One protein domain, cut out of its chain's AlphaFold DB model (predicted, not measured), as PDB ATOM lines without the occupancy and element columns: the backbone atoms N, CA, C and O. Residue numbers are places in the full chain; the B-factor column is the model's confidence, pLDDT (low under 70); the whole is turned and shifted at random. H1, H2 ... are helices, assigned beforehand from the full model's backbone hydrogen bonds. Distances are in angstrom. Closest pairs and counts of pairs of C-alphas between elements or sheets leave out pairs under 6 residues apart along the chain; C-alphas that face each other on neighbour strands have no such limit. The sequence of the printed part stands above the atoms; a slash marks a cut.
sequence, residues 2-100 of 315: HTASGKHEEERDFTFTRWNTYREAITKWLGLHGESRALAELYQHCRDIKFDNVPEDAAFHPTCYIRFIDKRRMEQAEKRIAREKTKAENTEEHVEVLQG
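Overview. This is residues 2 to 100 of the 315 residues of an uncharacterized protein of Iconisemion striatum (UniProt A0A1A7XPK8). A small head of four helices, H1 to H4, and long loops has the long helix H5 running out of it, residues 82 to 100 sticking out as a free arm. In the head, H2 and H3 pack on residues 23 to 30 of H1. The 99 printed residues, with five named helices and no named strand, are all helix in class and loose: radius of gyration of the C-alphas 18.1 A, spans 63 by 30 by 19 A.

Along the chain. H1, residues 16 to 30, starts at C-alpha (200.695, 185.688, 265.968) and measures 21.5 A. H2 is 35 to 42, H3 44 to 47, H4 62 to 68. H5, 71 to 100, measures 43.5 A, ending at C-alpha (177.606, 236.338, 281.574).

Arrangement. H1 touches H2 with residues 25 to 30 alone, closest C-alphas Ile 26 and Ala 40, 4.8 A, and only just about perpendicular at 73 degrees. H1 touches H3 with residues 23 to 27 alone, closest C-alphas Arg 23 and Arg 47, 4.9 A. H4 and H5 are each close but not clearly touching H1, closest C-alphas Ala 25 and Phe 68, and Trp 29 and Met 74, both 7.2 A. Every O i to N i+4 pair is within hydrogen-bond range in H1, H2 and H4, and 23 of 26 in H5; H3 is too short for one.

Size, cuts and confidence. The printed part has no cut; the link H3 to H4 is long. pLDDT is under 70 at residues 2 to 9 and 88 to 100.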
ATOM      1  N   HIS A   2     196.438 187.440 284.292       49.16
ATOM      2  CA  HIS A   2     195.269 187.164 285.176       49.16
ATOM      3  C   HIS A   2     194.259 188.327 285.312       49.16
ATOM      4  O   HIS A   2     194.654 189.462 285.557       49.16
ATOM      5  N   THR A   3     192.943 188.045 285.258       47.78
ATOM      6  CA  THR A   3     191.865 189.037 285.523       47.78
ATOM      7  C   THR A   3     190.746 188.471 286.425       47.78
ATOM      8  O   THR A   3     189.663 188.085 285.971       47.78
ATOM      9  N   ALA A   4     191.021 188.475 287.735       42.94
ATOM     10  CA  ALA A   4     190.266 187.835 288.825       42.94
ATOM     11  C   ALA A   4     190.293 186.290 288.817       42.94
ATOM     12  O   ALA A   4     189.917 185.644 287.841       42.94
ATOM     13  N   SER A   5     190.711 185.702 289.945       49.56
ATOM     14  CA  SER A   5     190.736 184.246 290.154       49.56
ATOM     15  C   SER A   5     189.320 183.660 290.087       49.56
ATOM     16  O   SER A   5     188.401 184.170 290.731       49.56
ATOM     17  N   GLY A   6     189.128 182.613 289.275       49.50
ATOM     18  CA  GLY A   6     187.779 182.162 288.912       49.50
ATOM     19  C   GLY A   6     187.625 180.745 288.356       49.50
ATOM     20  O   GLY A   6     186.510 180.422 287.943       49.50
ATOM     21  N   LYS A   7     188.698 179.937 288.327       49.91
ATOM     22  CA  LYS A   7     188.787 178.472 288.088       49.91
ATOM     23  C   LYS A   7     190.263 178.089 287.896       49.91
ATOM     24  O   LYS A   7     191.058 178.956 287.550       49.91
ATOM     25  N   HIS A   8     190.588 176.801 288.018       57.19
ATOM     26  CA  HIS A   8     191.706 176.242 287.253       57.19
ATOM     27  C   HIS A   8     191.293 176.260 285.773       57.19
ATOM     28  O   HIS A   8     190.387 175.529 285.370       57.19
ATOM     29  N   GLU A   9     191.889 177.154 284.993       66.94
ATOM     30  CA  GLU A   9     191.788 177.200 283.536       66.94
ATOM     31  C   GLU A   9     193.225 177.175 283.014       66.94
ATOM     32  O   GLU A   9     194.040 177.974 283.464       66.94
ATOM     33  N   GLU A  10     193.541 176.233 282.126       78.75
ATOM     34  CA  GLU A  10     194.883 176.087 281.557       78.75
ATOM     35  C   GLU A  10     195.281 177.365 280.809       78.75
ATOM     36  O   GLU A  10     194.531 177.855 279.952       78.75
ATOM     37  N   GLU A  11     196.460 177.902 281.131       82.12
ATOM     38  CA  GLU A  11     197.040 178.988 280.349       82.12
ATOM     39  C   GLU A  11     197.417 178.493 278.948       82.12
ATOM     40  O   GLU A  11     197.615 177.300 278.712       82.12
ATOM     41  N   ARG A  12     197.439 179.416 277.984       83.69
ATOM     42  CA  ARG A  12     197.738 179.120 276.583       83.69
ATOM     43  C   ARG A  12     198.670 180.153 275.988       83.69
ATOM     44  O   ARG A  12     198.569 181.341 276.296       83.69
ATOM     45  N   ASP A  13     199.479 179.683 275.056       86.00
ATOM     46  CA  ASP A  13     200.462 180.483 274.343       86.00
ATOM     47  C   ASP A  13     199.782 181.418 273.333       86.00
ATOM     48  O   ASP A  13     198.719 181.124 272.750       86.00
ATOM     49  N   PHE A  14     200.408 182.569 273.093       84.19
ATOM     50  CA  PHE A  14     199.974 183.462 272.030       84.19
ATOM     51  C   PHE A  14     200.341 182.899 270.658       84.19
ATOM     52  O   PHE A  14     201.483 182.570 270.373       84.19
ATOM     53  N   THR A  15     199.363 182.881 269.755       87.75
ATOM     54  CA  THR A  15     199.632 182.806 268.316       87.75
ATOM     55  C   THR A  15     199.772 184.223 267.758       87.75
ATOM     56  O   THR A  15     199.182 185.155 268.309       87.75
ATOM     57  N   PHE A  16     200.473 184.392 266.634       85.69
ATOM     58  CA  PHE A  16     200.695 185.688 265.968       85.69
ATOM     59  C   PHE A  16     199.432 186.571 265.894       85.69
ATOM     60  O   PHE A  16     199.430 187.730 266.314       85.69
ATOM     61  N   THR A  17     198.311 186.001 265.434       88.25
ATOM     62  CA  THR A  17     197.018 186.695 265.340       88.25
ATOM     63  C   THR A  17     196.496 187.144 266.707       88.25
ATOM     64  O   THR A  17     195.950 188.242 266.827       88.25
ATOM     65  N   ARG A  18     196.661 186.319 267.752       88.06
ATOM     66  CA  ARG A  18     196.221 186.645 269.117       88.06
ATOM     67  C   ARG A  18     197.093 187.719 269.756       88.06
ATOM     68  O   ARG A  18     196.550 188.622 270.383       88.06
ATOM     69  N   TRP A  19     198.410 187.656 269.560       88.69
ATOM     70  CA  TRP A  19     199.339 188.668 270.062       88.69
ATOM     71  C   TRP A  19     199.032 190.047 269.474       88.69
ATOM     72  O   TRP A  19     198.840 191.010 270.211       88.69
ATOM     73  N   ASN A  20     198.864 190.141 268.152       88.12
ATOM     74  CA  ASN A  20     198.522 191.411 267.510       88.12
ATOM     75  C   ASN A  20     197.123 191.917 267.914       88.12
ATOM     76  O   ASN A  20     196.978 193.096 268.232       88.12
ATOM     77  N   THR A  21     196.122 191.033 268.037       90.19
ATOM     78  CA  THR A  21     194.792 191.402 268.573       90.19
ATOM     79  C   THR A  21     194.876 191.929 270.015       90.19
ATOM     80  O   THR A  21     194.157 192.858 270.384       90.19
ATOM     81  N   TYR A  22     195.760 191.362 270.841       88.75
ATOM     82  CA  TYR A  22     196.000 191.811 272.212       88.75
ATOM     83  C   TYR A  22     196.701 193.179 272.264       88.75
ATOM     84  O   TYR A  22     196.244 194.063 272.990       88.75
ATOM     85  N   ARG A  23     197.729 193.400 271.435       89.19
ATOM     86  CA  ARG A  23     198.419 194.696 271.285       89.19
ATOM     87  C   ARG A  23     197.481 195.809 270.814       89.19
ATOM     88  O   ARG A  23     197.503 196.909 271.364       89.19
ATOM     89  N   GLU A  24     196.602 195.520 269.853       89.81
ATOM     90  CA  GLU A  24     195.523 196.435 269.462       89.81
ATOM     91  C   GLU A  24     194.586 196.766 270.630       89.81
ATOM     92  O   GLU A  24     194.191 197.922 270.795       89.81
ATOM     93  N   ALA A  25     194.207 195.762 271.427       89.00
ATOM     94  CA  ALA A  25     193.322 195.949 272.569       89.00
ATOM     95  C   ALA A  25     193.987 196.768 273.690       89.00
ATOM     96  O   ALA A  25     193.312 197.616 274.264       89.00
ATOM     97  N   ILE A  26     195.294 196.603 273.953       89.00
ATOM     98  CA  ILE A  26     196.056 197.482 274.863       89.00
ATOM     99  C   ILE A  26     195.940 198.938 274.396       89.00
ATOM    100  O   ILE A  26     195.464 199.787 275.148       89.00
ATOM    101  N   THR A  27     196.297 199.220 273.137       88.06
ATOM    102  CA  THR A  27     196.251 200.579 272.567       88.06
ATOM    103  C   THR A  27     194.857 201.203 272.665       88.06
ATOM    104  O   THR A  27     194.735 202.380 273.001       88.06
ATOM    105  N   LYS A  28     193.797 200.415 272.442       88.25
ATOM    106  CA  LYS A  28     192.404 200.866 272.599       88.25
ATOM    107  C   LYS A  28     192.057 201.131 274.069       88.25
ATOM    108  O   LYS A  28     191.548 202.201 274.377       88.25
ATOM    109  N   TRP A  29     192.372 200.221 274.993       89.56
ATOM    110  CA  TRP A  29     192.041 200.373 276.418       89.56
ATOM    111  C   TRP A  29     192.791 201.505 277.132       89.56
ATOM    112  O   TRP A  29     192.218 202.101 278.046       89.56
ATOM    113  N   LEU A  30     194.009 201.858 276.703       86.62
ATOM    114  CA  LEU A  30     194.737 203.033 277.210       86.62
ATOM    115  C   LEU A  30     193.959 204.345 276.975       86.62
ATOM    116  O   LEU A  30     193.931 205.214 277.846       86.62
ATOM    117  N   GLY A  31     193.258 204.460 275.842       82.25
ATOM    118  CA  GLY A  31     192.387 205.598 275.520       82.25
ATOM    119  C   GLY A  31     191.024 205.597 276.229       82.25
ATOM    120  O   GLY A  31     190.206 206.475 275.962       82.25
ATOM    121  N   LEU A  32     190.751 204.617 277.101       85.25
ATOM    122  CA  LEU A  32     189.439 204.391 277.720       85.25
ATOM    123  C   LEU A  32     189.493 204.516 279.257       85.25
ATOM    124  O   LEU A  32     190.451 205.056 279.811       85.25
ATOM    125  N   HIS A  33     188.450 204.062 279.964       76.69
ATOM    126  CA  HIS A  33     188.333 204.115 281.430       76.69
ATOM    127  C   HIS A  33     187.754 202.809 282.017       76.69
ATOM    128  O   HIS A  33     186.855 202.188 281.438       76.69
ATOM    129  N   GLY A  34     188.232 202.423 283.209       77.12
ATOM    130  CA  GLY A  34     187.765 201.266 283.992       77.12
ATOM    131  C   GLY A  34     188.824 200.173 284.200       77.12
ATOM    132  O   GLY A  34     189.971 200.327 283.803       77.12
ATOM    133  N   GLU A  35     188.426 199.046 284.800       74.38
ATOM    134  CA  GLU A  35     189.308 197.913 285.170       74.38
ATOM    135  C   GLU A  35     190.233 197.443 284.029       74.38
ATOM    136  O   GLU A  35     191.420 197.206 284.242       74.38
ATOM    137  N   SER A  36     189.710 197.351 282.800       81.88
ATOM    138  CA  SER A  36     190.486 196.947 281.619       81.88
ATOM    139  C   SER A  36     191.613 197.923 281.261       81.88
ATOM    140  O   SER A  36     192.585 197.505 280.638       81.88
ATOM    141  N   ARG A  37     191.512 199.203 281.647       83.69
ATOM    142  CA  ARG A  37     192.577 200.185 281.422       83.69
ATOM    143  C   ARG A  37     193.749 199.974 282.374       83.69
ATOM    144  O   ARG A  37     194.865 199.917 281.889       83.69
ATOM    145  N   ALA A  38     193.508 199.758 283.669       83.69
ATOM    146  CA  ALA A  38     194.588 199.466 284.620       83.69
ATOM    147  C   ALA A  38     195.405 198.225 284.198       83.69
ATOM    148  O   ALA A  38     196.619 198.169 284.369       83.69
ATOM    149  N   LEU A  39     194.743 197.251 283.563       81.94
ATOM    150  CA  LEU A  39     195.385 196.090 282.943       81.94
ATOM    151  C   LEU A  39     196.164 196.445 281.660       81.94
ATOM    152  O   LEU A  39     197.232 195.889 281.426       81.94
ATOM    153  N   ALA A  40     195.663 197.366 280.834       85.75
ATOM    154  CA  ALA A  40     196.371 197.854 279.649       85.75
ATOM    155  C   ALA A  40     197.580 198.747 279.992       85.75
ATOM    156  O   ALA A  40     198.565 198.724 279.265       85.75
ATOM    157  N   GLU A  41     197.521 199.488 281.102       86.38
ATOM    158  CA  GLU A  41     198.629 200.268 281.667       86.38
ATOM    159  C   GLU A  41     199.713 199.326 282.227       86.38
ATOM    160  O   GLU A  41     200.878 199.442 281.853       86.38
ATOM    161  N   LEU A  42     199.330 198.311 283.017       85.00
ATOM    162  CA  LEU A  42     200.249 197.286 283.543       85.00
ATOM    163  C   LEU A  42     201.028 196.549 282.435       85.00
ATOM    164  O   LEU A  42     202.230 196.313 282.559       85.00
ATOM    165  N   TYR A  43     200.352 196.212 281.334       82.62
ATOM    166  CA  TYR A  43     200.940 195.519 280.183       82.62
ATOM    167  C   TYR A  43     201.265 196.455 279.004       82.62
ATOM    168  O   TYR A  43     201.422 195.998 277.871       82.62
ATOM    169  N   GLN A  44     201.415 197.765 279.243       85.75
ATOM    170  CA  GLN A  44     201.705 198.745 278.186       85.75
ATOM    171  C   GLN A  44     203.002 198.419 277.426       85.75
ATOM    172  O   GLN A  44     203.070 198.615 276.214       85.75
ATOM    173  N   HIS A  45     204.004 197.861 278.109       82.00
ATOM    174  CA  HIS A  45     205.269 197.424 277.510       82.00
ATOM    175  C   HIS A  45     205.084 196.332 276.435       82.00
ATOM    176  O   HIS A  45     205.811 196.315 275.444       82.00
ATOM    177  N   CYS A  46     204.060 195.474 276.551       82.25
ATOM    178  CA  CYS A  46     203.747 194.453 275.547       82.25
ATOM    179  C   CYS A  46     203.295 195.046 274.201       82.25
ATOM    180  O   CYS A  46     203.351 194.357 273.181       82.25
ATOM    181  N   ARG A  47     202.859 196.316 274.164       81.38
ATOM    182  CA  ARG A  47     202.408 196.999 272.938       81.38
ATOM    183  C   ARG A  47     203.495 197.040 271.863       81.38
ATOM    184  O   ARG A  47     203.175 196.905 270.682       81.38
ATOM    185  N   ASP A  48     204.758 197.176 272.250       82.19
ATOM    186  CA  ASP A  48     205.856 197.439 271.310       82.19
ATOM    187  C   ASP A  48     206.710 196.187 271.018       82.19
ATOM    188  O   ASP A  48     207.548 196.188 270.116       82.19
ATOM    189  N   ILE A  49     206.419 195.073 271.701       84.62
ATOM    190  CA  ILE A  49     207.027 193.755 271.475       84.62
ATOM    191  C   ILE A  49     206.455 193.111 270.195       84.62
ATOM    192  O   ILE A  49     205.251 192.853 270.079       84.62
ATOM    193  N   LYS A  50     207.333 192.816 269.226       83.12
ATOM    194  CA  LYS A  50     207.015 191.995 268.038       83.12
ATOM    195  C   LYS A  50     206.724 190.548 268.446       83.12
ATOM    196  O   LYS A  50     207.245 190.088 269.453       83.12
ATOM    197  N   PHE A  51     205.927 189.827 267.652       82.12
ATOM    198  CA  PHE A  51     205.562 188.438 267.967       82.12
ATOM    199  C   PHE A  51     206.784 187.517 268.110       82.12
ATOM    200  O   PHE A  51     206.816 186.671 268.992       82.12
ATOM    201  N   ASP A  52     207.808 187.752 267.296       80.38
ATOM    202  CA  ASP A  52     209.048 186.968 267.247       80.38
ATOM    203  C   ASP A  52     209.928 187.156 268.504       80.38
ATOM    204  O   ASP A  52     210.861 186.394 268.725       80.38
ATOM    205  N   ASN A  53     209.603 188.158 269.333       82.94
ATOM    206  CA  ASN A  53     210.271 188.500 270.592       82.94
ATOM    207  C   ASN A  53     209.318 188.360 271.803       82.94
ATOM    208  O   ASN A  53     209.501 189.035 272.818       82.94
ATOM    209  N   VAL A  54     208.252 187.562 271.686       80.19
ATOM    210  CA  VAL A  54     207.358 187.252 272.814       80.19
ATOM    211  C   VAL A  54     208.100 186.352 273.811       80.19
ATOM    212  O   VAL A  54     208.657 185.345 273.382       80.19
ATOM    213  N   PRO A  55     208.119 186.682 275.119       77.62
ATOM    214  CA  PRO A  55     208.735 185.827 276.132       77.62
ATOM    215  C   PRO A  55     208.126 184.418 276.157       77.62
ATOM    216  O   PRO A  55     206.914 184.266 276.010       77.62
ATOM    217  N   GLU A  56     208.947 183.391 276.376       71.19
ATOM    218  CA  GLU A  56     208.498 181.986 276.375       71.19
ATOM    219  C   GLU A  56     207.524 181.664 277.527       71.19
ATOM    220  O   GLU A  56     206.728 180.734 277.427       71.19
ATOM    221  N   ASP A  57     207.522 182.471 278.595       73.62
ATOM    222  CA  ASP A  57     206.583 182.412 279.721       73.62
ATOM    223  C   ASP A  57     205.291 183.233 279.504       73.62
ATOM    224  O   ASP A  57     204.409 183.263 280.369       73.62
ATOM    225  N   ALA A  58     205.135 183.907 278.357       77.75
ATOM    226  CA  ALA A  58     204.006 184.797 278.088       77.75
ATOM    227  C   ALA A  58     202.706 184.037 277.755       77.75
ATOM    228  O   ALA A  58     202.231 184.028 276.618       77.75
ATOM    229  N   ALA A  59     202.071 183.452 278.769       81.38
ATOM    230  CA  ALA A  59     200.811 182.724 278.628       81.38
ATOM    231  C   ALA A  59     199.569 183.535 279.071       81.38
ATOM    232  O   ALA A  59     199.634 184.520 279.829       81.38
ATOM    233  N   PHE A  60     198.386 183.137 278.586       83.88
ATOM    234  CA  PHE A  60     197.107 183.766 278.933       83.88
ATOM    235  C   PHE A  60     195.993 182.763 279.256       83.88
ATOM    236  O   PHE A  60     195.848 181.727 278.614       83.88
ATOM    237  N   HIS A  61     195.110 183.137 280.186       85.94
ATOM    238  CA  HIS A  61     193.860 182.420 280.441       85.94
ATOM    239  C   HIS A  61     192.834 182.768 279.346       85.94
ATOM    240  O   HIS A  61     192.534 183.961 279.173       85.94
ATOM    241  N   PRO A  62     192.250 181.793 278.621       84.19
ATOM    242  CA  PRO A  62     191.279 182.055 277.557       84.19
ATOM    243  C   PRO A  62     190.109 182.955 277.972       84.19
ATOM    244  O   PRO A  62     189.760 183.872 277.221       84.19
ATOM    245  N   THR A  63     189.543 182.789 279.177       85.00
ATOM    246  CA  THR A  63     188.488 183.697 279.664       85.00
ATOM    247  C   THR A  63     188.963 185.137 279.860       85.00
ATOM    248  O   THR A  63     188.213 186.066 279.550       85.00
ATOM    249  N   CYS A  64     190.188 185.351 280.348       84.81
ATOM    250  CA  CYS A  64     190.746 186.686 280.573       84.81
ATOM    251  C   CYS A  64     191.022 187.392 279.241       84.81
ATOM    252  O   CYS A  64     190.579 188.523 279.045       84.81
ATOM    253  N   TYR A  65     191.651 186.687 278.295       87.69
ATOM    254  CA  TYR A  65     191.900 187.184 276.941       87.69
ATOM    255  C   TYR A  65     190.595 187.581 276.235       87.69
ATOM    256  O   TYR A  65     190.455 188.725 275.801       87.69
ATOM    257  N   ILE A  66     189.589 186.694 276.202       87.50
ATOM    258  CA  ILE A  66     188.286 186.980 275.571       87.50
ATOM    259  C   ILE A  66     187.593 188.181 276.239       87.50
ATOM    260  O   ILE A  66     187.034 189.027 275.544       87.50
ATOM    261  N   ARG A  67     187.649 188.300 277.575       87.44
ATOM    262  CA  ARG A  67     187.060 189.432 278.322       87.44
ATOM    263  C   ARG A  67     187.775 190.767 278.102       87.44
ATOM    264  O   ARG A  67     187.143 191.801 278.348       87.44
ATOM    265  N   PHE A  68     189.045 190.741 277.691       87.69
ATOM    266  CA  PHE A  68     189.859 191.915 277.372       87.69
ATOM    267  C   PHE A  68     189.656 192.363 275.917       87.69
ATOM    268  O   PHE A  68     189.432 193.545 275.678       87.69
ATOM    269  N   ILE A  69     189.630 191.435 274.951       89.44
ATOM    270  CA  ILE A  69     189.441 191.760 273.522       89.44
ATOM    271  C   ILE A  69     187.966 191.941 273.093       89.44
ATOM    272  O   ILE A  69     187.684 192.118 271.907       89.44
ATOM    273  N   ASP A  70     187.006 191.885 274.023       89.12
ATOM    274  CA  ASP A  70     185.572 192.020 273.726       89.12
ATOM    275  C   ASP A  70     185.231 193.422 273.184       89.12
ATOM    276  O   ASP A  70     185.114 194.399 273.932       89.12
ATOM    277  N   LYS A  71     184.995 193.494 271.868       86.56
ATOM    278  CA  LYS A  71     184.568 194.702 271.143       86.56
ATOM    279  C   LYS A  71     183.376 195.393 271.807       86.56
ATOM    280  O   LYS A  71     183.393 196.608 271.973       86.56
ATOM    281  N   ARG A  72     182.392 194.631 272.301       85.69
ATOM    282  CA  ARG A  72     181.178 195.189 272.921       85.69
ATOM    283  C   ARG A  72     181.469 195.862 274.260       85.69
ATOM    284  O   ARG A  72     180.679 196.703 274.686       85.69
ATOM    285  N   ARG A  73     182.564 195.492 274.937       85.75
ATOM    286  CA  ARG A  73     183.036 196.126 276.179       85.75
ATOM    287  C   ARG A  73     183.840 197.394 275.896       85.75
ATOM    288  O   ARG A  73     183.635 198.367 276.619       85.75
ATOM    289  N   MET A  74     184.667 197.403 274.847       85.69
ATOM    290  CA  MET A  74     185.355 198.615 274.367       85.69
ATOM    291  C   MET A  74     184.333 199.676 273.929       85.69
ATOM    292  O   MET A  74     184.284 200.746 274.534       85.69
ATOM    293  N   GLU A  75     183.379 199.320 273.060       86.31
ATOM    294  CA  GLU A  75     182.259 200.192 272.666       86.31
ATOM    295  C   GLU A  75     181.476 200.769 273.861       86.31
ATOM    296  O   GLU A  75     180.992 201.898 273.823       86.31
ATOM    297  N   GLN A  76     181.293 199.990 274.933       85.81
ATOM    298  CA  GLN A  76     180.584 200.428 276.143       85.81
ATOM    299  C   GLN A  76     181.435 201.312 277.064       85.81
ATOM    300  O   GLN A  76     180.881 201.952 277.957       85.81
ATOM    301  N   ALA A  77     182.757 201.345 276.901       84.62
ATOM    302  CA  ALA A  77     183.635 202.317 277.548       84.62
ATOM    303  C   ALA A  77     183.731 203.608 276.719       84.62
ATOM    304  O   ALA A  77     183.537 204.687 277.272       84.62
ATOM    305  N   GLU A  78     183.873 203.496 275.395       85.12
ATOM    306  CA  GLU A  78     183.792 204.616 274.441       85.12
ATOM    307  C   GLU A  78     182.489 205.410 274.638       85.12
ATOM    308  O   GLU A  78     182.506 206.619 274.865       85.12
ATOM    309  N   LYS A  79     181.343 204.713 274.674       86.00
ATOM    310  CA  LYS A  79     180.010 205.308 274.891       86.00
ATOM    311  C   LYS A  79     179.784 205.849 276.314       86.00
ATOM    312  O   LYS A  79     178.754 206.478 276.540       86.00
ATOM    313  N   ARG A  80     180.693 205.611 277.272       83.94
ATOM    314  CA  ARG A  80     180.690 206.288 278.586       83.94
ATOM    315  C   ARG A  80     181.475 207.592 278.516       83.94
ATOM    316  O   ARG A  80     180.884 208.630 278.781       83.94
ATOM    317  N   ILE A  81     182.705 207.552 278.003       83.38
ATOM    318  CA  ILE A  81     183.545 208.745 277.808       83.38
ATOM    319  C   ILE A  81     182.856 209.774 276.910       83.38
ATOM    320  O   ILE A  81     182.832 210.951 277.247       83.38
ATOM    321  N   ALA A  82     182.222 209.347 275.814       82.50
ATOM    322  CA  ALA A  82     181.461 210.251 274.950       82.50
ATOM    323  C   ALA A  82     180.323 210.967 275.704       82.50
ATOM    324  O   ALA A  82     180.106 212.154 275.501       82.50
ATOM    325  N   ARG A  83     179.627 210.270 276.616       81.75
ATOM    326  CA  ARG A  83     178.559 210.859 277.443       81.75
ATOM    327  C   ARG A  83     179.102 211.772 278.535       81.75
ATOM    328  O   ARG A  83     178.471 212.774 278.852       81.75
ATOM    329  N   GLU A  84     180.237 211.407 279.120       80.19
ATOM    330  CA  GLU A  84     180.933 212.193 280.139       80.19
ATOM    331  C   GLU A  84     181.454 213.509 279.537       80.19
ATOM    332  O   GLU A  84     181.234 214.554 280.142       80.19
ATOM    333  N   LYS A  85     181.983 213.482 278.304       78.19
ATOM    334  CA  LYS A  85     182.323 214.677 277.510       78.19
ATOM    335  C   LYS A  85     181.113 215.567 277.225       78.19
ATOM    336  O   LYS A  85     181.085 216.680 277.732       78.19
ATOM    337  N   THR A  86     180.055 215.042 276.596       74.38
ATOM    338  CA  THR A  86     178.825 215.828 276.339       74.38
ATOM    339  C   THR A  86     178.160 216.357 277.609       74.38
ATOM    340  O   THR A  86     177.376 217.297 277.562       74.38
ATOM    341  N   LYS A  87     178.432 215.749 278.771       73.94
ATOM    342  CA  LYS A  87     177.959 216.268 280.053       73.94
ATOM    343  C   LYS A  87     178.859 217.388 280.582       73.94
ATOM    344  O   LYS A  87     178.321 218.334 281.147       73.94
ATOM    345  N   ALA A  88     180.181 217.279 280.438       68.94
ATOM    346  CA  ALA A  88     181.117 218.345 280.789       68.94
ATOM    347  C   ALA A  88     180.867 219.587 279.923       68.94
ATOM    348  O   ALA A  88     180.583 220.640 280.477       68.94
ATOM    349  N   GLU A  89     180.803 219.413 278.600       66.81
ATOM    350  CA  GLU A  89     180.505 220.451 277.602       66.81
ATOM    351  C   GLU A  89     179.204 221.209 277.960       66.81
ATOM    352  O   GLU A  89     179.234 222.410 278.223       66.81
ATOM    353  N   ASN A  90     178.086 220.494 278.156       59.88
ATOM    354  CA  ASN A  90     176.811 221.094 278.592       59.88
ATOM    355  C   ASN A  90     176.836 221.709 280.013       59.88
ATOM    356  O   ASN A  90     175.904 222.423 280.389       59.88
ATOM    357  N   THR A  91     177.831 221.389 280.849       64.75
ATOM    358  CA  THR A  91     178.003 222.009 282.177       64.75
ATOM    359  C   THR A  91     178.859 223.272 282.078       64.75
ATOM    360  O   THR A  91     178.594 224.233 282.794       64.75
ATOM    361  N   GLU A  92     179.845 223.292 281.181       58.94
ATOM    362  CA  GLU A  92     180.721 224.434 280.915       58.94
ATOM    363  C   GLU A  92     179.944 225.565 280.220       58.94
ATOM    364  O   GLU A  92     179.951 226.681 280.739       58.94
ATOM    365  N   GLU A  93     179.125 225.272 279.198       56.03
ATOM    366  CA  GLU A  93     178.176 226.249 278.619       56.03
ATOM    367  C   GLU A  93     177.259 226.870 279.693       56.03
ATOM    368  O   GLU A  93     177.037 228.081 279.739       56.03
ATOM    369  N   HIS A  94     176.743 226.047 280.613       51.59
ATOM    370  CA  HIS A  94     175.867 226.505 281.694       51.59
ATOM    371  C   HIS A  94     176.612 227.360 282.742       51.59
ATOM    372  O   HIS A  94     175.993 228.184 283.421       51.59
ATOM    373  N   VAL A  95     177.932 227.195 282.889       56.22
ATOM    374  CA  VAL A  95     178.778 228.049 283.738       56.22
ATOM    375  C   VAL A  95     179.101 229.370 283.036       56.22
ATOM    376  O   VAL A  95     178.973 230.415 283.674       56.22
ATOM    377  N   GLU A  96     179.413 229.361 281.737       54.69
ATOM    378  CA  GLU A  96     179.635 230.591 280.962       54.69
ATOM    379  C   GLU A  96     178.378 231.471 280.914       54.69
ATOM    380  O   GLU A  96     178.458 232.671 281.192       54.69
ATOM    381  N   VAL A  97     177.194 230.886 280.690       55.25
ATOM    382  CA  VAL A  97     175.906 231.601 280.774       55.25
ATOM    383  C   VAL A  97     175.700 232.219 282.166       55.25
ATOM    384  O   VAL A  97     175.292 233.378 282.280       55.25
ATOM    385  N   LEU A  98     176.038 231.494 283.240       52.53
ATOM    386  CA  LEU A  98     175.959 232.005 284.615       52.53
ATOM    387  C   LEU A  98     176.999 233.090 284.935       52.53
ATOM    388  O   LEU A  98     176.736 233.928 285.800       52.53
ATOM    389  N   GLN A  99     178.155 233.107 284.269       53.00
ATOM    390  CA  GLN A  99     179.134 234.188 284.400       53.00
ATOM    391  C   GLN A  99     178.724 235.420 283.580       53.00
ATOM    392  O   GLN A  99     178.796 236.528 284.108       53.00
ATOM    393  N   GLY A 100     178.175 235.245 282.373       50.12
ATOM    394  CA  GLY A 100     177.606 236.338 281.574       50.12
ATOM    395  C   GLY A 100     176.464 237.077 282.286       50.12
ATOM    396  O   GLY A 100     176.415 238.307 282.276       50.12
TER     397      GLY A 100